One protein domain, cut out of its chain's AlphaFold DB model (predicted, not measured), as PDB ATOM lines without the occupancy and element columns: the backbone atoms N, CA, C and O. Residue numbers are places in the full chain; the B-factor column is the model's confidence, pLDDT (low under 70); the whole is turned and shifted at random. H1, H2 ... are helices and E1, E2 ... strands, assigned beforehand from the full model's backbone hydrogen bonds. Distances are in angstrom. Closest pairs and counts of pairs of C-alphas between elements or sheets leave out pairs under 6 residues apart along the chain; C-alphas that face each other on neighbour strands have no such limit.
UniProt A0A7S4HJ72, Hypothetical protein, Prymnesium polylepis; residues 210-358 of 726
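AT A GLANCE: This is residues 210 to 358 of the 726 residues of the protein "Hypothetical protein" of Prymnesium polylepis (UniProt A0A7S4HJ72). What would one see first? A twisted sheet of six strands makes the core, with H1 and H2 over one face and H4 and the short H5 on the other. H3 lies off the sheet, toward the far end of the long axis from H1. What is it built of? The printed part has 149 residues, with named elements in the order H1 E1 H2 E2 E3 H3 E4 H4 E5 H5 E6, and the sheet is mixed, in the order E4 E3 E2 E5 E1 E6. The class is mixed, helices and strands, with under half of the residues in named elements. The whole is compact, with a radius of gyration of the C-alphas of 14.6 A, and elongated, spanning 49 by 31 by 30 A.

HOW THE PARTS SIT: Where is the first helix? H1, residues 222 to 232, is on the sheet at a height of 9.5 A, over E1, residues 238 to 242, and E6, residues 354 to 357; its closest C-alphas to E6 are Ala 231 and His 354, 6.7 A. H2, residues 253 to 263, is on the same face, over E2, residues 268 to 272, and E5, residues 331 to 334, with C-alphas 257 and 269 closest to each other for H2 and E2, at 5.6 A. How do the strands pair? E2 forms an antiparallel hairpin with E3, residues 276 to 281 (N 271 to O 278, 2.7 A), and E3 is antiparallel to E4, residues 306 to 309 (N 308 to O 277, 2.8 A). E5 is parallel to E2 (N 270 to O 332, 2.7 A) and to E1 (N 241 to O 333, 2.8 A), and E1 is parallel to E6 (N 356 to O 240, 2.8 A). What of the other helices? H4, residues 315 to 325, is over E2 on the opposite face, on which H5, residues 337 to 340, lies over none of the strands. H3, residues 286 to 293, is close but not clearly touching H4, C-alphas 289 and 325 being closest at 7.5 A. Every O i to N i+4 pair is within hydrogen-bond range in H1 and H2, 3 of 4 in H3 and 6 of 7 in H4; H5 is too short for one.

IN THESE COORDINATES: Where does the first element begin? C-alpha 222 of H1 is at (25.278, 18.458, -56.059), and H1 is 14.7 A long; H2 is 15.5 A, E3 17.2 A and H4 15.7 A. Where does the last end? E6 ends at C-alpha 357, at (28.119, 15.438, -41.717).

THE WHOLE: Which strands are joined by crossovers? E1, H2, E2, then E4, H4, E5, then E5, H5, E6 are split strand-helix-strand units, their same-way strands having other strands between them, and each crossover is right-handed. How far does it reach? The C-alphas of Asp 210 and Gly 294, the two farthest apart, are 48.8 A apart, and the printed part has no cut. Which links are long, and where is confidence low? The links H3 to E4 and H5 to E6 are long, and pLDDT is under 70 in 37 residues, among them 284 to 304.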
ATOM      1  N   ASP A 210      33.053  25.816 -47.787       80.44
ATOM      2  CA  ASP A 210      32.379  26.811 -46.959       80.44
ATOM      3  C   ASP A 210      31.282  27.550 -47.740       80.44
ATOM      4  O   ASP A 210      31.506  28.129 -48.800       80.44
ATOM      5  N   GLY A 211      30.076  27.578 -47.170       82.00
ATOM      6  CA  GLY A 211      28.933  28.296 -47.740       82.00
ATOM      7  C   GLY A 211      28.161  27.540 -48.826       82.00
ATOM      8  O   GLY A 211      27.137  28.051 -49.274       82.00
ATOM      9  N   GLU A 212      28.572  26.325 -49.203       86.19
ATOM     10  CA  GLU A 212      27.836  25.514 -50.184       86.19
ATOM     11  C   GLU A 212      26.472  25.051 -49.674       86.19
ATOM     12  O   GLU A 212      25.512  24.969 -50.440       86.19
ATOM     13  N   LEU A 213      26.371  24.725 -48.384       88.69
ATOM     14  CA  LEU A 213      25.129  24.266 -47.771       88.69
ATOM     15  C   LEU A 213      24.507  25.397 -46.959       88.69
ATOM     16  O   LEU A 213      25.095  25.906 -46.004       88.69
ATOM     17  N   THR A 214      23.295  25.794 -47.339       86.69
ATOM     18  CA  THR A 214      22.580  26.912 -46.724       86.69
ATOM     19  C   THR A 214      21.101  26.572 -46.522       86.69
ATOM     20  O   THR A 214      20.548  25.714 -47.209       86.69
ATOM     21  N   PRO A 215      20.384  27.313 -45.661       84.44
ATOM     22  CA  PRO A 215      18.924  27.232 -45.598       84.44
ATOM     23  C   PRO A 215      18.226  27.403 -46.958       84.44
ATOM     24  O   PRO A 215      17.135  26.875 -47.161       84.44
ATOM     25  N   ARG A 216      18.831  28.162 -47.889       85.50
ATOM     26  CA  ARG A 216      18.232  28.493 -49.191       85.50
ATOM     27  C   ARG A 216      18.183  27.292 -50.130       85.50
ATOM     28  O   ARG A 216      17.194  27.146 -50.835       85.50
ATOM     29  N   ASN A 217      19.205  26.437 -50.110       89.12
ATOM     30  CA  ASN A 217      19.234  25.201 -50.895       89.12
ATOM     31  C   ASN A 217      18.818  23.970 -50.079       89.12
ATOM     32  O   ASN A 217      19.120  22.854 -50.477       89.12
ATOM     33  N   LEU A 218      18.148  24.152 -48.932       88.50
ATOM     34  CA  LEU A 218      17.757  23.059 -48.030       88.50
ATOM     35  C   LEU A 218      18.946  22.188 -47.582       88.50
ATOM     36  O   LEU A 218      18.765  21.016 -47.256       88.50
ATOM     37  N   TYR A 219      20.164  22.747 -47.587       90.56
ATOM     38  CA  TYR A 219      21.406  22.003 -47.363       90.56
ATOM     39  C   TYR A 219      21.585  20.822 -48.340       90.56
ATOM     40  O   TYR A 219      22.128  19.777 -47.975       90.56
ATOM     41  N   LEU A 220      21.097  20.979 -49.574       92.69
ATOM     42  CA  LEU A 220      21.227  20.050 -50.693       92.69
ATOM     43  C   LEU A 220      21.962  20.763 -51.838       92.69
ATOM     44  O   LEU A 220      21.386  21.609 -52.521       92.69
ATOM     45  N   ASN A 221      23.232  20.428 -52.050       94.38
ATOM     46  CA  ASN A 221      23.970  20.760 -53.272       94.38
ATOM     47  C   ASN A 221      24.261  19.475 -54.067       94.38
ATOM     48  O   ASN A 221      23.889  18.380 -53.641       94.38
ATOM     49  N   ASP A 222      24.957  19.600 -55.195       95.88
ATOM     50  CA  ASP A 222      25.278  18.458 -56.059       95.88
ATOM     51  C   ASP A 222      26.145  17.406 -55.351       95.88
ATOM     52  O   ASP A 222      25.928  16.208 -55.528       95.88
ATOM     53  N   LYS A 223      27.067  17.827 -54.474       96.19
ATOM     54  CA  LYS A 223      27.903  16.914 -53.674       96.19
ATOM     55  C   LYS A 223      27.059  16.092 -52.694       96.19
ATOM     56  O   LYS A 223      27.229  14.879 -52.601       96.19
ATOM     57  N   VAL A 224      26.111  16.727 -51.999       96.62
ATOM     58  CA  VAL A 224      25.164  16.033 -51.110       96.62
ATOM     59  C   VAL A 224      24.268  15.098 -51.915       96.62
ATOM     60  O   VAL A 224      24.104  13.942 -51.532       96.62
ATOM     61  N   TRP A 225      23.731  15.551 -53.050       97.19
ATOM     62  CA  TRP A 225      22.921  14.696 -53.916       97.19
ATOM     63  C   TRP A 225      23.692  13.492 -54.441       97.19
ATOM     64  O   TRP A 225      23.114  12.417 -54.468       97.19
ATOM     65  N   ARG A 226      24.986  13.614 -54.753       96.25
ATOM     66  CA  ARG A 226      25.827  12.474 -55.151       96.25
ATOM     67  C   ARG A 226      25.833  11.367 -54.094       96.25
ATOM     68  O   ARG A 226      25.668  10.201 -54.438       96.25
ATOM     69  N   VAL A 227      25.963  11.724 -52.814       97.81
ATOM     70  CA  VAL A 227      25.895  10.755 -51.704       97.81
ATOM     71  C   VAL A 227      24.488  10.180 -51.557       97.81
ATOM     72  O   VAL A 227      24.330   8.973 -51.386       97.81
ATOM     73  N   LEU A 228      23.456  11.027 -51.633       97.94
ATOM     74  CA  LEU A 228      22.070  10.583 -51.476       97.94
ATOM     75  C   LEU A 228      21.614   9.670 -52.622       97.94
ATOM     76  O   LEU A 228      20.937   8.679 -52.370       97.94
ATOM     77  N   ASP A 229      21.998   9.982 -53.857       97.81
ATOM     78  CA  ASP A 229      21.706   9.190 -55.050       97.81
ATOM     79  C   ASP A 229      22.439   7.844 -54.979       97.81
ATOM     80  O   ASP A 229      21.808   6.798 -55.127       97.81
ATOM     81  N   ASN A 230      23.728   7.850 -54.615       97.50
ATOM     82  CA  ASN A 230      24.498   6.621 -54.426       97.50
ATOM     83  C   ASN A 230      23.898   5.709 -53.341       97.50
ATOM     84  O   ASN A 230      23.846   4.490 -53.516       97.50
ATOM     85  N   ALA A 231      23.397   6.287 -52.246       98.06
ATOM     86  CA  ALA A 231      22.696   5.537 -51.209       98.06
ATOM     87  C   ALA A 231      21.326   5.023 -51.680       98.06
ATOM     88  O   ALA A 231      20.920   3.925 -51.305       98.06
ATOM     89  N   ALA A 232      20.595   5.798 -52.490       97.56
ATOM     90  CA  ALA A 232      19.253   5.444 -52.951       97.56
ATOM     91  C   ALA A 232      19.264   4.269 -53.938       97.56
ATOM     92  O   ALA A 232      18.295   3.510 -54.010       97.56
ATOM     93  N   GLU A 233      20.347   4.106 -54.689       96.00
ATOM     94  CA  GLU A 233      20.522   3.011 -55.645       96.00
ATOM     95  C   GLU A 233      20.927   1.692 -54.973       96.00
ATOM     96  O   GLU A 233      20.796   0.622 -55.572       96.00
ATOM     97  N   GLN A 234      21.380   1.741 -53.718       96.56
ATOM     98  CA  GLN A 234      21.932   0.579 -53.031       96.56
ATOM     99  C   GLN A 234      20.931  -0.062 -52.060       96.56
ATOM    100  O   GLN A 234      20.434   0.592 -51.132       96.56
ATOM    101  N   PRO A 235      20.640  -1.368 -52.214       94.94
ATOM    102  CA  PRO A 235      19.812  -2.089 -51.264       94.94
ATOM    103  C   PRO A 235      20.384  -2.006 -49.852       94.94
ATOM    104  O   PRO A 235      21.593  -2.038 -49.649       94.94
ATOM    105  N   ARG A 236      19.501  -1.932 -48.856       95.81
ATOM    106  CA  ARG A 236      19.857  -1.915 -47.423       95.81
ATOM    107  C   ARG A 236      20.718  -0.731 -46.976       95.81
ATOM    108  O   ARG A 236      21.109  -0.704 -45.808       95.81
ATOM    109  N   ALA A 237      20.953   0.264 -47.834       98.00
ATOM    110  CA  ALA A 237      21.665   1.469 -47.439       98.00
ATOM    111  C   ALA A 237      20.996   2.116 -46.217       98.00
ATOM    112  O   ALA A 237      19.765   2.165 -46.092       98.00
ATOM    113  N   LEU A 238      21.829   2.602 -45.307       98.00
ATOM    114  CA  LEU A 238      21.441   3.500 -44.231       98.00
ATOM    115  C   LEU A 238      22.297   4.755 -44.340       98.00
ATOM    116  O   LEU A 238      23.512   4.697 -44.128       98.00
ATOM    117  N   CYS A 239      21.655   5.857 -44.712       97.81
ATOM    118  CA  CYS A 239      22.275   7.161 -44.869       97.81
ATOM    119  C   CYS A 239      21.887   8.060 -43.698       97.81
ATOM    120  O   CYS A 239      20.700   8.265 -43.441       97.81
ATOM    121  N   LEU A 240      22.875   8.610 -43.000       96.31
ATOM    122  CA  LEU A 240      22.672   9.615 -41.961       96.31
ATOM    123  C   LEU A 240      22.955  11.003 -42.539       96.31
ATOM    124  O   LEU A 240      23.957  11.196 -43.220       96.31
ATOM    125  N   ASP A 241      22.093  11.974 -42.271       94.88
ATOM    126  CA  ASP A 241      22.275  13.369 -42.667       94.88
ATOM    127  C   ASP A 241      22.137  14.276 -41.442       94.88
ATOM    128  O   ASP A 241      21.044  14.436 -40.885       94.88
ATOM    129  N   ALA A 242      23.271  14.856 -41.044       91.56
ATOM    130  CA  ALA A 242      23.430  15.722 -39.885       91.56
ATOM    131  C   ALA A 242      23.726  17.179 -40.279       91.56
ATOM    132  O   ALA A 242      24.511  17.852 -39.618       91.56
ATOM    133  N   THR A 243      23.135  17.680 -41.368       88.12
ATOM    134  CA  THR A 243      23.478  19.011 -41.917       88.12
ATOM    135  C   THR A 243      22.569  20.156 -41.457       88.12
ATOM    136  O   THR A 243      22.928  21.325 -41.590       88.12
ATOM    137  N   THR A 244      21.375  19.865 -40.930       78.31
ATOM    138  CA  THR A 244      20.329  20.882 -40.712       78.31
ATOM    139  C   THR A 244      20.038  21.121 -39.231       78.31
ATOM    140  O   THR A 244      19.349  20.340 -38.583       78.31
ATOM    141  N   ALA A 245      20.486  22.265 -38.704       61.91
ATOM    142  CA  ALA A 245      20.519  22.535 -37.263       61.91
ATOM    143  C   ALA A 245      19.173  22.514 -36.506       61.91
ATOM    144  O   ALA A 245      19.174  22.302 -35.290       61.91
ATOM    145  N   ALA A 246      18.028  22.729 -37.171       59.41
ATOM    146  CA  ALA A 246      16.735  22.789 -36.490       59.41
ATOM    147  C   ALA A 246      15.544  22.321 -37.338       59.41
ATOM    148  O   ALA A 246      15.456  22.556 -38.540       59.41
ATOM    149  N   VAL A 247      14.567  21.731 -36.646       56.22
ATOM    150  CA  VAL A 247      13.251  21.325 -37.169       56.22
ATOM    151  C   VAL A 247      12.400  22.535 -37.572       56.22
ATOM    152  O   VAL A 247      11.596  22.454 -38.492       56.22
ATOM    153  N   THR A 248      12.579  23.658 -36.879       54.12
ATOM    154  CA  THR A 248      11.822  24.904 -37.072       54.12
ATOM    155  C   THR A 248      12.532  25.907 -37.982       54.12
ATOM    156  O   THR A 248      11.968  26.955 -38.279       54.12
ATOM    157  N   ALA A 249      13.758  25.618 -38.430       61.72
ATOM    158  CA  ALA A 249      14.477  26.499 -39.342       61.72
ATOM    159  C   ALA A 249      13.878  26.453 -40.756       61.72
ATOM    160  O   ALA A 249      13.306  25.451 -41.182       61.72
ATOM    161  N   ARG A 250      14.060  27.534 -41.519       61.88
ATOM    162  CA  ARG A 250      13.833  27.519 -42.967       61.88
ATOM    163  C   ARG A 250      14.787  26.498 -43.597       61.88
ATOM    164  O   ARG A 250      15.978  26.525 -43.301       61.88
ATOM    165  N   GLY A 251      14.267  25.598 -44.428       67.00
ATOM    166  CA  GLY A 251      15.037  24.468 -44.939       67.00
ATOM    167  C   GLY A 251      15.274  23.386 -43.893       67.00
ATOM    168  O   GLY A 251      16.417  23.025 -43.641       67.00
ATOM    169  N   ASN A 252      14.202  22.919 -43.248       82.06
ATOM    170  CA  ASN A 252      14.283  21.937 -42.166       82.06
ATOM    171  C   ASN A 252      14.418  20.486 -42.664       82.06
ATOM    172  O   ASN A 252      14.195  20.157 -43.830       82.06
ATOM    173  N   ILE A 253      14.705  19.591 -41.717       87.19
ATOM    174  CA  ILE A 253      14.841  18.145 -41.935       87.19
ATOM    175  C   ILE A 253      13.603  17.483 -42.572       87.19
ATOM    176  O   ILE A 253      13.749  16.495 -43.285       87.19
ATOM    177  N   GLN A 254      12.391  18.024 -42.377       88.19
ATOM    178  CA  GLN A 254      11.184  17.503 -43.037       88.19
ATOM    179  C   GLN A 254      11.137  17.902 -44.513       88.19
ATOM    180  O   GLN A 254      10.835  17.067 -45.359       88.19
ATOM    181  N   GLN A 255      11.458  19.157 -44.838       89.44
ATOM    182  CA  GLN A 255      11.539  19.630 -46.223       89.44
ATOM    183  C   GLN A 255      12.606  18.854 -47.002       89.44
ATOM    184  O   GLN A 255      12.349  18.439 -48.129       89.44
ATOM    185  N   LYS A 256      13.756  18.581 -46.375       91.50
ATOM    186  CA  LYS A 256      14.825  17.760 -46.958       91.50
ATOM    187  C   LYS A 256      14.364  16.324 -47.229       91.50
ATOM    188  O   LYS A 256      14.546  15.813 -48.329       91.50
ATOM    189  N   ALA A 257      13.677  15.713 -46.265       92.75
ATOM    190  CA  ALA A 257      13.089  14.389 -46.429       92.75
ATOM    191  C   ALA A 257      12.031  14.329 -47.547       92.75
ATOM    192  O   ALA A 257      11.976  13.351 -48.288       92.75
ATOM    193  N   LEU A 258      11.202  15.369 -47.700       91.94
ATOM    194  CA  LEU A 258      10.236  15.460 -48.799       91.94
ATOM    195  C   LEU A 258      10.926  15.626 -50.158       91.94
ATOM    196  O   LEU A 258      10.499  14.996 -51.121       91.94
ATOM    197  N   ALA A 259      11.990  16.428 -50.236       93.62
ATOM    198  CA  ALA A 259      12.786  16.575 -51.453       93.62
ATOM    199  C   ALA A 259      13.444  15.247 -51.861       93.62
ATOM    200  O   ALA A 259      13.413  14.885 -53.035       93.62
ATOM    201  N   LEU A 260      13.971  14.489 -50.890       95.69
ATOM    202  CA  LEU A 260      14.484  13.139 -51.122       95.69
ATOM    203  C   LEU A 260      13.393  12.225 -51.690       95.69
ATOM    204  O   LEU A 260      13.615  11.618 -52.728       95.69
ATOM    205  N   LEU A 261      12.229  12.126 -51.038       94.31
ATOM    206  CA  LEU A 261      11.152  11.227 -51.477       94.31
ATOM    207  C   LEU A 261      10.570  11.616 -52.841       94.31
ATOM    208  O   LEU A 261      10.163  10.743 -53.597       94.31
ATOM    209  N   ALA A 262      10.569  12.908 -53.181       93.50
ATOM    210  CA  ALA A 262      10.167  13.367 -54.507       93.50
ATOM    211  C   ALA A 262      11.120  12.876 -55.611       93.50
ATOM    212  O   ALA A 262      10.667  12.581 -56.714       93.50
ATOM    213  N   LYS A 263      12.426  12.784 -55.321       96.19
ATOM    214  CA  LYS A 263      13.443  12.289 -56.262       96.19
ATOM    215  C   LYS A 263      13.564  10.762 -56.251       96.19
ATOM    216  O   LYS A 263      13.723  10.157 -57.304       96.19
ATOM    217  N   HIS A 264      13.442  10.151 -55.072       96.44
ATOM    218  CA  HIS A 264      13.587   8.717 -54.812       96.44
ATOM    219  C   HIS A 264      12.347   8.171 -54.082       96.44
ATOM    220  O   HIS A 264      12.396   7.944 -52.867       96.44
ATOM    221  N   PRO A 265      11.217   7.942 -54.781       91.88
ATOM    222  CA  PRO A 265       9.960   7.500 -54.154       91.88
ATOM    223  C   PRO A 265      10.056   6.133 -53.460       91.88
ATOM    224  O   PRO A 265       9.317   5.841 -52.511       91.88
ATOM    225  N   HIS A 266      11.002   5.303 -53.912       92.56
ATOM    226  CA  HIS A 266      11.348   4.000 -53.346       92.56
ATOM    227  C   HIS A 266      12.268   4.093 -52.123       92.56
ATOM    228  O   HIS A 266      12.553   3.064 -51.510       92.56
ATOM    229  N   ALA A 267      12.685   5.277 -51.679       96.25
ATOM    230  CA  ALA A 267      13.417   5.450 -50.429       96.25
ATOM    231  C   ALA A 267      12.483   5.548 -49.211       96.25
ATOM    232  O   ALA A 267      11.284   5.812 -49.322       96.25
ATOM    233  N   ILE A 268      13.042   5.330 -48.024       95.56
ATOM    234  CA  ILE A 268      12.367   5.584 -46.750       95.56
ATOM    235  C   ILE A 268      13.074   6.746 -46.071       95.56
ATOM    236  O   ILE A 268      14.279   6.691 -45.846       95.56
ATOM    237  N   ALA A 269      12.324   7.783 -45.713       95.56
ATOM    238  CA  ALA A 269      12.855   8.933 -45.003       95.56
ATOM    239  C   ALA A 269      12.423   8.901 -43.537       95.56
ATOM    240  O   ALA A 269      11.239   8.762 -43.230       95.56
ATOM    241  N   ILE A 270      13.381   9.070 -42.633       93.88
ATOM    242  CA  ILE A 270      13.201   9.182 -41.192       93.88
ATOM    243  C   ILE A 270      13.662  10.573 -40.771       93.88
ATOM    244  O   ILE A 270      14.740  11.026 -41.131       93.88
ATOM    245  N   VAL A 271      12.850  11.252 -39.979       90.94
ATOM    246  CA  VAL A 271      13.111  12.569 -39.417       90.94
ATOM    247  C   VAL A 271      13.223  12.425 -37.906       90.94
ATOM    248  O   VAL A 271      12.284  11.974 -37.244       90.94
ATOM    249  N   VAL A 272      14.364  12.826 -37.351       87.69
ATOM    250  CA  VAL A 272      14.663  12.717 -35.922       87.69
ATOM    251  C   VAL A 272      14.767  14.106 -35.304       87.69
ATOM    252  O   VAL A 272      15.636  14.910 -35.637       87.69
ATOM    253  N   SER A 273      13.868  14.374 -34.362       81.38
ATOM    254  CA  SER A 273      13.775  15.614 -33.593       81.38
ATOM    255  C   SER A 273      13.962  15.331 -32.106       81.38
ATOM    256  O   SER A 273      13.753  14.210 -31.651       81.38
ATOM    257  N   GLY A 274      14.280  16.367 -31.324       74.06
ATOM    258  CA  GLY A 274      14.279  16.333 -29.858       74.06
ATOM    259  C   GLY A 274      12.919  15.997 -29.231       74.06
ATOM    260  O   GLY A 274      12.892  15.570 -28.078       74.06
ATOM    261  N   SER A 275      11.819  16.055 -29.990       74.31
ATOM    262  CA  SER A 275      10.464  15.748 -29.497       74.31
ATOM    263  C   SER A 275       9.816  14.503 -30.117       74.31
ATOM    264  O   SER A 275       8.878  13.961 -29.535       74.31
ATOM    265  N   TYR A 276      10.292  14.028 -31.270       78.75
ATOM    266  CA  TYR A 276       9.662  12.928 -32.007       78.75
ATOM    267  C   TYR A 276      10.641  12.233 -32.958       78.75
ATOM    268  O   TYR A 276      11.649  12.811 -33.362       78.75
ATOM    269  N   ILE A 277      10.305  11.005 -33.347       85.62
ATOM    270  CA  ILE A 277      10.875  10.324 -34.514       85.62
ATOM    271  C   ILE A 277       9.722  10.092 -35.480       85.62
ATOM    272  O   ILE A 277       8.688   9.563 -35.079       85.62
ATOM    273  N   MET A 278       9.866  10.515 -36.728       88.12
ATOM    274  CA  MET A 278       8.850  10.324 -37.759       88.12
ATOM    275  C   MET A 278       9.458   9.615 -38.954       88.12
ATOM    276  O   MET A 278      10.610   9.868 -39.271       88.12
ATOM    277  N   TRP A 279       8.708   8.767 -39.643       90.88
ATOM    278  CA  TRP A 279       9.167   8.204 -40.909       90.88
ATOM    279  C   TRP A 279       8.065   8.145 -41.954       90.88
ATOM    280  O   TRP A 279       6.877   8.233 -41.632       90.88
ATOM    281  N   ARG A 280       8.470   8.042 -43.219       88.88
ATOM    282  CA  ARG A 280       7.584   7.993 -44.378       88.88
ATOM    283  C   ARG A 280       8.252   7.263 -45.544       88.88
ATOM    284  O   ARG A 280       9.470   7.262 -45.685       88.88
ATOM    285  N   THR A 281       7.414   6.689 -46.395       88.12
ATOM    286  CA  THR A 281       7.733   6.192 -47.734       88.12
ATOM    287  C   THR A 281       6.602   6.583 -48.680       88.12
ATOM    288  O   THR A 281       5.451   6.615 -48.241       88.12
ATOM    289  N   ASP A 282       6.908   6.790 -49.963       82.38
ATOM    290  CA  ASP A 282       5.889   7.030 -50.988       82.38
ATOM    291  C   ASP A 282       5.515   5.761 -51.776       82.38
ATOM    292  O   ASP A 282       4.327   5.566 -52.031       82.38
ATOM    293  N   GLU A 283       6.452   4.835 -52.042       78.62
ATOM    294  CA  GLU A 283       6.145   3.589 -52.772       78.62
ATOM    295  C   GLU A 283       6.819   2.329 -52.196       78.62
ATOM    296  O   GLU A 283       8.033   2.336 -52.011       78.62
ATOM    297  N   PRO A 284       6.093   1.210 -51.968       68.19
ATOM    298  CA  PRO A 284       4.645   1.028 -52.130       68.19
ATOM    299  C   PRO A 284       3.826   1.630 -50.971       68.19
ATOM    300  O   PRO A 284       4.359   1.925 -49.900       68.19
ATOM    301  N   ASP A 285       2.510   1.785 -51.181       66.62
ATOM    302  CA  ASP A 285       1.591   2.305 -50.160       66.62
ATOM    303  C   ASP A 285       1.519   1.379 -48.934       66.62
ATOM    304  O   ASP A 285       0.904   0.308 -48.916       66.62
ATOM    305  N   ILE A 286       2.132   1.871 -47.871       66.81
ATOM    306  CA  ILE A 286       2.234   1.304 -46.534       66.81
ATOM    307  C   ILE A 286       0.890   0.974 -45.867       66.81
ATOM    308  O   ILE A 286       0.840   0.084 -45.013       66.81
ATOM    309  N   GLN A 287      -0.223   1.605 -46.264       62.69
ATOM    310  CA  GLN A 287      -1.539   1.261 -45.711       62.69
ATOM    311  C   GLN A 287      -1.966  -0.178 -46.016       62.69
ATOM    312  O   GLN A 287      -2.810  -0.732 -45.304       62.69
ATOM    313  N   ARG A 288      -1.430  -0.780 -47.083       64.06
ATOM    314  CA  ARG A 288      -1.690  -2.180 -47.419       64.06
ATOM    315  C   ARG A 288      -0.961  -3.122 -46.460       64.06
ATOM    316  O   ARG A 288      -1.580  -4.055 -45.958       64.06
ATOM    317  N   GLU A 289       0.301  -2.838 -46.146       64.62
ATOM    318  CA  GLU A 289       1.114  -3.717 -45.295       64.62
ATOM    319  C   GLU A 289       0.826  -3.572 -43.802       64.62
ATOM    320  O   GLU A 289       0.792  -4.564 -43.077       64.62
ATOM    321  N   LEU A 290       0.504  -2.371 -43.318       63.19
ATOM    322  CA  LEU A 290       0.133  -2.202 -41.908       63.19
ATOM    323  C   LEU A 290      -1.196  -2.879 -41.559       63.19
ATOM    324  O   LEU A 290      -1.336  -3.425 -40.465       63.19
ATOM    325  N   ARG A 291      -2.144  -2.926 -42.509       63.84
ATOM    326  CA  ARG A 291      -3.378  -3.717 -42.367       63.84
ATOM    327  C   ARG A 291      -3.092  -5.212 -42.236       63.84
ATOM    328  O   ARG A 291      -3.784  -5.888 -41.484       63.84
ATOM    329  N   ARG A 292      -2.059  -5.717 -42.917       59.78
ATOM    330  CA  ARG A 292      -1.621  -7.114 -42.810       59.78
ATOM    331  C   ARG A 292      -0.977  -7.423 -41.451       59.78
ATOM    332  O   ARG A 292      -1.098  -8.546 -40.974       59.78
ATOM    333  N   LEU A 293      -0.322  -6.444 -40.827       61.00
ATOM    334  CA  LEU A 293       0.384  -6.603 -39.547       61.00
ATOM    335  C   LEU A 293      -0.480  -6.330 -38.302       61.00
ATOM    336  O   LEU A 293       0.008  -6.479 -37.186       61.00
ATOM    337  N   GLY A 294      -1.751  -5.946 -38.466       54.56
ATOM    338  CA  GLY A 294      -2.683  -5.754 -37.346       54.56
ATOM    339  C   GLY A 294      -2.376  -4.546 -36.450       54.56
ATOM    340  O   GLY A 294      -2.803  -4.516 -35.299       54.56
ATOM    341  N   ALA A 295      -1.632  -3.555 -36.949       53.94
ATOM    342  CA  ALA A 295      -1.287  -2.357 -36.186       53.94
ATOM    343  C   ALA A 295      -2.409  -1.300 -36.269       53.94
ATOM    344  O   ALA A 295      -2.678  -0.757 -37.343       53.94
ATOM    345  N   GLU A 296      -3.058  -0.979 -35.144       45.88
ATOM    346  CA  GLU A 296      -4.037   0.117 -35.070       45.88
ATOM    347  C   GLU A 296      -3.345   1.490 -35.136       45.88
ATOM    348  O   GLU A 296      -2.423   1.786 -34.374       45.88
ATOM    349  N   MET A 297      -3.807   2.354 -36.047       52.28
ATOM    350  CA  MET A 297      -3.246   3.690 -36.273       52.28
ATOM    351  C   MET A 297      -4.130   4.805 -35.709       52.28
ATOM    352  O   MET A 297      -5.341   4.828 -35.913       52.28
ATOM    353  N   ARG A 298      -3.490   5.823 -35.120       47.38
ATOM    354  CA  ARG A 298      -4.075   7.154 -34.896       47.38
ATOM    355  C   ARG A 298      -3.468   8.147 -35.892       47.38
ATOM    356  O   ARG A 298      -2.513   8.836 -35.555       47.38
ATOM    357  N   SER A 299      -3.973   8.217 -37.125       46.47
ATOM    358  CA  SER A 299      -3.572   9.276 -38.067       46.47
ATOM    359  C   SER A 299      -4.586  10.416 -38.060       46.47
ATOM    360  O   SER A 299      -5.751  10.210 -38.404       46.47
ATOM    361  N   ALA A 300      -4.141  11.625 -37.711       39.59
ATOM    362  CA  ALA A 300      -4.885  12.846 -37.997       39.59
ATOM    363  C   ALA A 300      -4.805  13.176 -39.498       39.59
ATOM    364  O   ALA A 300      -3.863  12.810 -40.195       39.59
ATOM    365  N   ARG A 301      -5.839  13.861 -39.983       41.22
ATOM    366  CA  ARG A 301      -6.298  13.976 -41.377       41.22
ATOM    367  C   ARG A 301      -5.356  14.702 -42.360       41.22
ATOM    368  O   ARG A 301      -5.756  14.911 -43.498       41.22
ATOM    369  N   TRP A 302      -4.126  15.050 -41.971       39.31
ATOM    370  CA  TRP A 302      -3.164  15.741 -42.834       39.31
ATOM    371  C   TRP A 302      -1.733  15.214 -42.610       39.31
ATOM    372  O   TRP A 302      -1.189  15.328 -41.519       39.31
ATOM    373  N   GLN A 303      -1.138  14.687 -43.690       52.03
ATOM    374  CA  GLN A 303       0.253  14.221 -43.871       52.03
ATOM    375  C   GLN A 303       0.600  12.785 -43.397       52.03
ATOM    376  O   GLN A 303       0.586  12.454 -42.218       52.03
ATOM    377  N   ARG A 304       0.964  11.937 -44.378       67.94
ATOM    378  CA  ARG A 304       1.331  10.501 -44.315       67.94
ATOM    379  C   ARG A 304       2.646  10.207 -43.562       67.94
ATOM    380  O   ARG A 304       3.526   9.535 -44.092       67.94
ATOM    381  N   TRP A 305       2.821  10.736 -42.358       74.75
ATOM    382  CA  TRP A 305       3.991  10.451 -41.526       74.75
ATOM    383  C   TRP A 305       3.631   9.550 -40.348       74.75
ATOM    384  O   TRP A 305       2.644   9.777 -39.651       74.75
ATOM    385  N   TYR A 306       4.478   8.557 -40.095       76.88
ATOM    386  CA  TYR A 306       4.379   7.644 -38.961       76.88
ATOM    387  C   TYR A 306       5.193   8.199 -37.808       76.88
ATOM    388  O   TYR A 306       6.412   8.291 -37.926       76.88
ATOM    389  N   SER A 307       4.541   8.594 -36.716       75.38
ATOM    390  CA  SER A 307       5.199   9.257 -35.592       75.38
ATOM    391  C   SER A 307       5.355   8.348 -34.374       75.38
ATOM    392  O   SER A 307       4.435   7.649 -33.953       75.38
ATOM    393  N   TYR A 308       6.535   8.415 -33.768       74.81
ATOM    394  CA  TYR A 308       6.864   7.857 -32.467       74.81
ATOM    395  C   TYR A 308       7.158   9.014 -31.509       74.81
ATOM    396  O   TYR A 308       8.045   9.840 -31.748       74.81
ATOM    397  N   VAL A 309       6.404   9.079 -30.410       65.56
ATOM    398  CA  VAL A 309       6.507  10.122 -29.377       65.56
ATOM    399  C   VAL A 309       6.662   9.502 -27.985       65.56
ATOM    400  O   VAL A 309       6.308   8.345 -27.750       65.56
ATOM    401  N   GLY A 310       7.201  10.267 -27.032       65.00
ATOM    402  CA  GLY A 310       7.317   9.837 -25.634       65.00
ATOM    403  C   GLY A 310       8.313   8.688 -25.418       65.00
ATOM    404  O   GLY A 310       9.461   8.777 -25.839       65.00
ATOM    405  N   LYS A 311       7.895   7.616 -24.730       53.56
ATOM    406  CA  LYS A 311       8.762   6.474 -24.363       53.56
ATOM    407  C   LYS A 311       9.118   5.549 -25.538       53.56
ATOM    408  O   LYS A 311       9.983   4.700 -25.387       53.56
ATOM    409  N   ALA A 312       8.481   5.711 -26.700       56.81
ATOM    410  CA  ALA A 312       8.687   4.876 -27.889       56.81
ATOM    411  C   ALA A 312       9.846   5.357 -28.794       56.81
ATOM    412  O   ALA A 312       9.844   5.094 -29.991       56.81
ATOM    413  N   ARG A 313      10.819   6.106 -28.254       67.25
ATOM    414  CA  ARG A 313      11.853   6.821 -29.033       67.25
ATOM    415  C   ARG A 313      13.168   6.054 -29.216       67.25
ATOM    416  O   ARG A 313      14.170   6.654 -29.590       67.25
ATOM    417  N   GLN A 314      13.178   4.746 -28.977       77.38
ATOM    418  CA  GLN A 314      14.349   3.919 -29.277       77.38
ATOM    419  C   GLN A 314      14.445   3.716 -30.794       77.38
ATOM    420  O   GLN A 314      13.655   2.979 -31.386       77.38
ATOM    421  N   PHE A 315      15.396   4.407 -31.423       85.12
ATOM    422  CA  PHE A 315      15.569   4.406 -32.877       85.12
ATOM    423  C   PHE A 315      15.822   3.003 -33.441       85.12
ATOM    424  O   PHE A 315      15.275   2.672 -34.489       85.12
ATOM    425  N   SER A 316      16.569   2.157 -32.727       85.19
ATOM    426  CA  SER A 316      16.806   0.759 -33.112       85.19
ATOM    427  C   SER A 316      15.502  -0.007 -33.348       85.19
ATOM    428  O   SER A 316      15.361  -0.654 -34.378       85.19
ATOM    429  N   HIS A 317      14.508   0.133 -32.465       83.94
ATOM    430  CA  HIS A 317      13.199  -0.511 -32.629       83.94
ATOM    431  C   HIS A 317      12.405   0.047 -33.813       83.94
ATOM    432  O   HIS A 317      11.708  -0.700 -34.502       83.94
ATOM    433  N   VAL A 318      12.511   1.356 -34.068       87.31
ATOM    434  CA  VAL A 318      11.911   1.973 -35.260       87.31
ATOM    435  C   VAL A 318      12.543   1.376 -36.516       87.31
ATOM    436  O   VAL A 318      11.825   0.963 -37.423       87.31
ATOM    437  N   LEU A 319      13.871   1.260 -36.541       90.81
ATOM    438  CA  LEU A 319      14.606   0.702 -37.668       90.81
ATOM    439  C   LEU A 319      14.293  -0.785 -37.886       90.81
ATOM    440  O   LEU A 319      14.039  -1.179 -39.016       90.81
ATOM    441  N   GLU A 320      14.222  -1.590 -36.823       89.25
ATOM    442  CA  GLU A 320      13.825  -3.006 -36.888       89.25
ATOM    443  C   GLU A 320      12.393  -3.184 -37.409       89.25
ATOM    444  O   GLU A 320      12.127  -4.077 -38.213       89.25
ATOM    445  N   THR A 321      11.471  -2.307 -36.998       86.44
ATOM    446  CA  THR A 321      10.091  -2.310 -37.507       86.44
ATOM    447  C   THR A 321      10.067  -2.026 -39.005       86.44
ATOM    448  O   THR A 321       9.362  -2.699 -39.754       86.44
ATOM    449  N   ILE A 322      10.846  -1.040 -39.453       89.38
ATOM    450  CA  ILE A 322      10.944  -0.693 -40.870       89.38
ATOM    451  C   ILE A 322      11.599  -1.836 -41.653       89.38
ATOM    452  O   ILE A 322      11.076  -2.212 -42.697       89.38
ATOM    453  N   ASP A 323      12.682  -2.428 -41.148       90.75
ATOM    454  CA  ASP A 323      13.391  -3.546 -41.783       90.75
ATOM    455  C   ASP A 323      12.516  -4.797 -41.924       90.75
ATOM    456  O   ASP A 323      12.604  -5.492 -42.934       90.75
ATOM    457  N   ALA A 324      11.637  -5.071 -40.957       88.00
ATOM    458  CA  ALA A 324      10.696  -6.185 -41.044       88.00
ATOM    459  C   ALA A 324       9.695  -6.024 -42.205       88.00
ATOM    460  O   ALA A 324       9.227  -7.019 -42.760       88.00
ATOM    461  N   ILE A 325       9.370  -4.781 -42.573       87.12
ATOM    462  CA  ILE A 325       8.431  -4.458 -43.657       87.12
ATOM    463  C   ILE A 325       9.178  -4.285 -44.989       87.12
ATOM    464  O   ILE A 325       8.734  -4.769 -46.029       87.12
ATOM    465  N   TYR A 326      10.322  -3.601 -44.962       90.94
ATOM    466  CA  TYR A 326      11.071  -3.141 -46.128       90.94
ATOM    467  C   TYR A 326      12.570  -3.468 -46.018       90.94
ATOM    468  O   TYR A 326      13.409  -2.561 -46.027       90.94
ATOM    469  N   PRO A 327      12.945  -4.758 -45.982       91.38
ATOM    470  CA  PRO A 327      14.307  -5.172 -45.655       91.38
ATOM    471  C   PRO A 327      15.357  -4.676 -46.650       91.38
ATOM    472  O   PRO A 327      16.504  -4.491 -46.271       91.38
ATOM    473  N   GLN A 328      14.983  -4.456 -47.914       94.12
ATOM    474  CA  GLN A 328      15.919  -4.095 -48.986       94.12
ATOM    475  C   GLN A 328      15.944  -2.603 -49.315       94.12
ATOM    476  O   GLN A 328      16.843  -2.152 -50.015       94.12
ATOM    477  N   ARG A 329      14.976  -1.815 -48.843       94.31
ATOM    478  CA  ARG A 329      14.845  -0.421 -49.287       94.31
ATOM    479  C   ARG A 329      15.863   0.473 -48.597       94.31
ATOM    480  O   ARG A 329      16.090   0.254 -47.409       94.31
ATOM    481  N   PRO A 330      16.445   1.469 -49.277       97.25
ATOM    482  CA  PRO A 330      17.378   2.397 -48.652       97.25
ATOM    483  C   PRO A 330      16.644   3.289 -47.643       97.25
ATOM    484  O   PRO A 330      15.511   3.725 -47.874       97.25
ATOM    485  N   ILE A 331      17.287   3.533 -46.504       97.88
ATOM    486  CA  ILE A 331      16.752   4.336 -45.405       97.88
ATOM    487  C   ILE A 331      17.636   5.562 -45.216       97.88
ATOM    488  O   ILE A 331      18.853   5.456 -45.084       97.88
ATOM    489  N   PHE A 332      17.002   6.722 -45.145       97.81
ATOM    490  CA  PHE A 332      17.642   8.013 -44.955       97.81
ATOM    491  C   PHE A 332      17.164   8.614 -43.652       97.81
ATOM    492  O   PHE A 332      15.963   8.722 -43.420       97.81
ATOM    493  N   VAL A 333      18.092   9.013 -42.798       95.25
ATOM    494  CA  VAL A 333      17.802   9.605 -41.500       95.25
ATOM    495  C   VAL A 333      18.255  11.050 -41.538       95.25
ATOM    496  O   VAL A 333      19.425  11.315 -41.774       95.25
ATOM    497  N   PHE A 334      17.342  11.974 -41.269       93.00
ATOM    498  CA  PHE A 334      17.595  13.405 -41.202       93.00
ATOM    499  C   PHE A 334      17.468  13.874 -39.756       93.00
ATOM    500  O   PHE A 334      16.419  13.715 -39.125       93.00
ATOM    501  N   GLY A 335      18.534  14.455 -39.219       88.25
ATOM    502  CA  GLY A 335      18.608  14.921 -37.839       88.25
ATOM    503  C   GLY A 335      19.758  15.905 -37.652       88.25
ATOM    504  O   GLY A 335      20.398  16.314 -38.608       88.25
ATOM    505  N   TYR A 336      20.004  16.335 -36.415       82.44
ATOM    506  CA  TYR A 336      21.171  17.173 -36.112       82.44
ATOM    507  C   TYR A 336      21.619  17.013 -34.670       82.44
ATOM    508  O   TYR A 336      22.608  16.342 -34.395       82.44
ATOM    509  N   SER A 337      20.862  17.566 -33.720       68.50
ATOM    510  CA  SER A 337      21.245  17.536 -32.305       68.50
ATOM    511  C   SER A 337      21.132  16.146 -31.691       68.50
ATOM    512  O   SER A 337      21.999  15.733 -30.930       68.50
ATOM    513  N   GLN A 338      20.104  15.394 -32.079       70.50
ATOM    514  CA  GLN A 338      19.913  14.005 -31.658       70.50
ATOM    515  C   GLN A 338      20.890  13.035 -32.338       70.50
ATOM    516  O   GLN A 338      21.044  11.909 -31.881       70.50
ATOM    517  N   MET A 339      21.545  13.443 -33.430       73.69
ATOM    518  CA  MET A 339      22.614  12.651 -34.049       73.69
ATOM    519  C   MET A 339      23.946  12.804 -33.314       73.69
ATOM    520  O   MET A 339      24.834  11.984 -33.493       73.69
ATOM    521  N   MET A 340      24.073  13.790 -32.422       69.81
ATOM    522  CA  MET A 340      25.260  13.919 -31.577       69.81
ATOM    523  C   MET A 340      25.198  13.018 -30.338       69.81
ATOM    524  O   MET A 340      26.235  12.519 -29.913       69.81
ATOM    525  N   ARG A 341      24.012  12.795 -29.743       66.81
ATOM    526  CA  ARG A 341      23.881  12.211 -28.389       66.81
ATOM    527  C   ARG A 341      22.746  11.206 -28.228       66.81
ATOM    528  O   ARG A 341      21.671  11.383 -28.799       66.81
ATOM    529  N   GLY A 342      22.985  10.190 -27.393       61.12
ATOM    530  CA  GLY A 342      21.950   9.363 -26.759       61.12
ATOM    531  C   GLY A 342      21.107   8.441 -27.650       61.12
ATOM    532  O   GLY A 342      20.182   7.809 -27.140       61.12
ATOM    533  N   ILE A 343      21.376   8.347 -28.959       72.06
ATOM    534  CA  ILE A 343      20.626   7.476 -29.876       72.06
ATOM    535  C   ILE A 343      21.584   6.657 -30.743       72.06
ATOM    536  O   ILE A 343      22.473   7.187 -31.407       72.06
ATOM    537  N   SER A 344      21.367   5.343 -30.750       80.56
ATOM    538  CA  SER A 344      22.028   4.409 -31.658       80.56
ATOM    539  C   SER A 344      21.272   4.347 -32.987       80.56
ATOM    540  O   SER A 344      20.080   4.033 -33.004       80.56
ATOM    541  N   TYR A 345      21.958   4.631 -34.096       88.31
ATOM    542  CA  TYR A 345      21.392   4.638 -35.452       88.31
ATOM    543  C   TYR A 345      21.651   3.323 -36.197       88.31
ATOM    544  O   TYR A 345      22.044   3.318 -37.358       88.31
ATOM    545  N   ARG A 346      21.458   2.195 -35.510       89.75
ATOM    546  CA  ARG A 346      21.652   0.845 -36.056       89.75
ATOM    547  C   ARG A 346      20.605  -0.132 -35.533       89.75
ATOM    548  O   ARG A 346      20.021   0.072 -34.467       89.75
ATOM    549  N   SER A 347      20.395  -1.199 -36.290       88.81
ATOM    550  CA  SER A 347      19.641  -2.394 -35.911       88.81
ATOM    551  C   SER A 347      20.562  -3.613 -35.989       88.81
ATOM    552  O   SER A 347      21.722  -3.513 -36.390       88.81
ATOM    553  N   LYS A 348      20.044  -4.796 -35.647       85.31
ATOM    554  CA  LYS A 348      20.771  -6.063 -35.851       85.31
ATOM    555  C   LYS A 348      21.105  -6.340 -37.318       85.31
ATOM    556  O   LYS A 348      22.027  -7.095 -37.606       85.31
ATOM    557  N   THR A 349      20.324  -5.782 -38.239       87.62
ATOM    558  CA  THR A 349      20.377  -6.095 -39.671       87.62
ATOM    559  C   THR A 349      20.802  -4.920 -40.528       87.62
ATOM    560  O   THR A 349      21.030  -5.109 -41.719       87.62
ATOM    561  N   ARG A 350      20.896  -3.714 -39.976       92.44
ATOM    562  CA  ARG A 350      21.195  -2.521 -40.753       92.44
ATOM    563  C   ARG A 350      22.042  -1.547 -39.961       92.44
ATOM    564  O   ARG A 350      21.748  -1.237 -38.809       92.44
ATOM    565  N   VAL A 351      23.090  -1.064 -40.611       95.12
ATOM    566  CA  VAL A 351      24.119  -0.215 -40.012       95.12
ATOM    567  C   VAL A 351      24.469   0.918 -40.972       95.12
ATOM    568  O   VAL A 351      24.248   0.749 -42.176       95.12
ATOM    569  N   PRO A 352      24.951   2.073 -40.476       96.50
ATOM    570  CA  PRO A 352      25.279   3.212 -41.324       96.50
ATOM    571  C   PRO A 352      26.273   2.843 -42.426       96.50
ATOM    572  O   PRO A 352      27.267   2.169 -42.182       96.50
ATOM    573  N   SER A 353      25.973   3.295 -43.638       97.62
ATOM    574  CA  SER A 353      26.762   3.062 -44.862       97.62
ATOM    575  C   SER A 353      27.153   4.373 -45.541       97.62
ATOM    576  O   SER A 353      28.167   4.440 -46.224       97.62
ATOM    577  N   HIS A 354      26.352   5.417 -45.324       98.19
ATOM    578  CA  HIS A 354      26.566   6.755 -45.851       98.19
ATOM    579  C   HIS A 354      26.333   7.771 -44.738       98.19
ATOM    580  O   HIS A 354      25.448   7.588 -43.895       98.19
ATOM    581  N   PHE A 355      27.101   8.854 -44.744       96.94
ATOM    582  CA  PHE A 355      26.986   9.910 -43.755       96.94
ATOM    583  C   PHE A 355      27.297  11.272 -44.377       96.94
ATOM    584  O   PHE A 355      28.410  11.525 -44.817       96.94
ATOM    585  N   VAL A 356      26.323  12.176 -44.390       96.19
ATOM    586  CA  VAL A 356      26.549  13.595 -44.667       96.19
ATOM    587  C   VAL A 356      26.625  14.336 -43.337       96.19
ATOM    588  O   VAL A 356      25.635  14.437 -42.607       96.19
ATOM    589  N   LEU A 357      27.807  14.846 -43.011       93.69
ATOM    590  CA  LEU A 357      28.119  15.438 -41.717       93.69
ATOM    591  C   LEU A 357      28.580  16.881 -41.906       93.69
ATOM    592  O   LEU A 357      29.663  17.132 -42.430       93.69
ATOM    593  N   LEU A 358      27.766  17.837 -41.458       90.75
ATOM    594  CA  LEU A 358      28.135  19.249 -41.457       90.75
ATOM    595  C   LEU A 358      27.691  19.902 -40.153       90.75
ATOM    596  O   LEU A 358      26.509  20.191 -39.960       90.75
TER     597      LEU A 358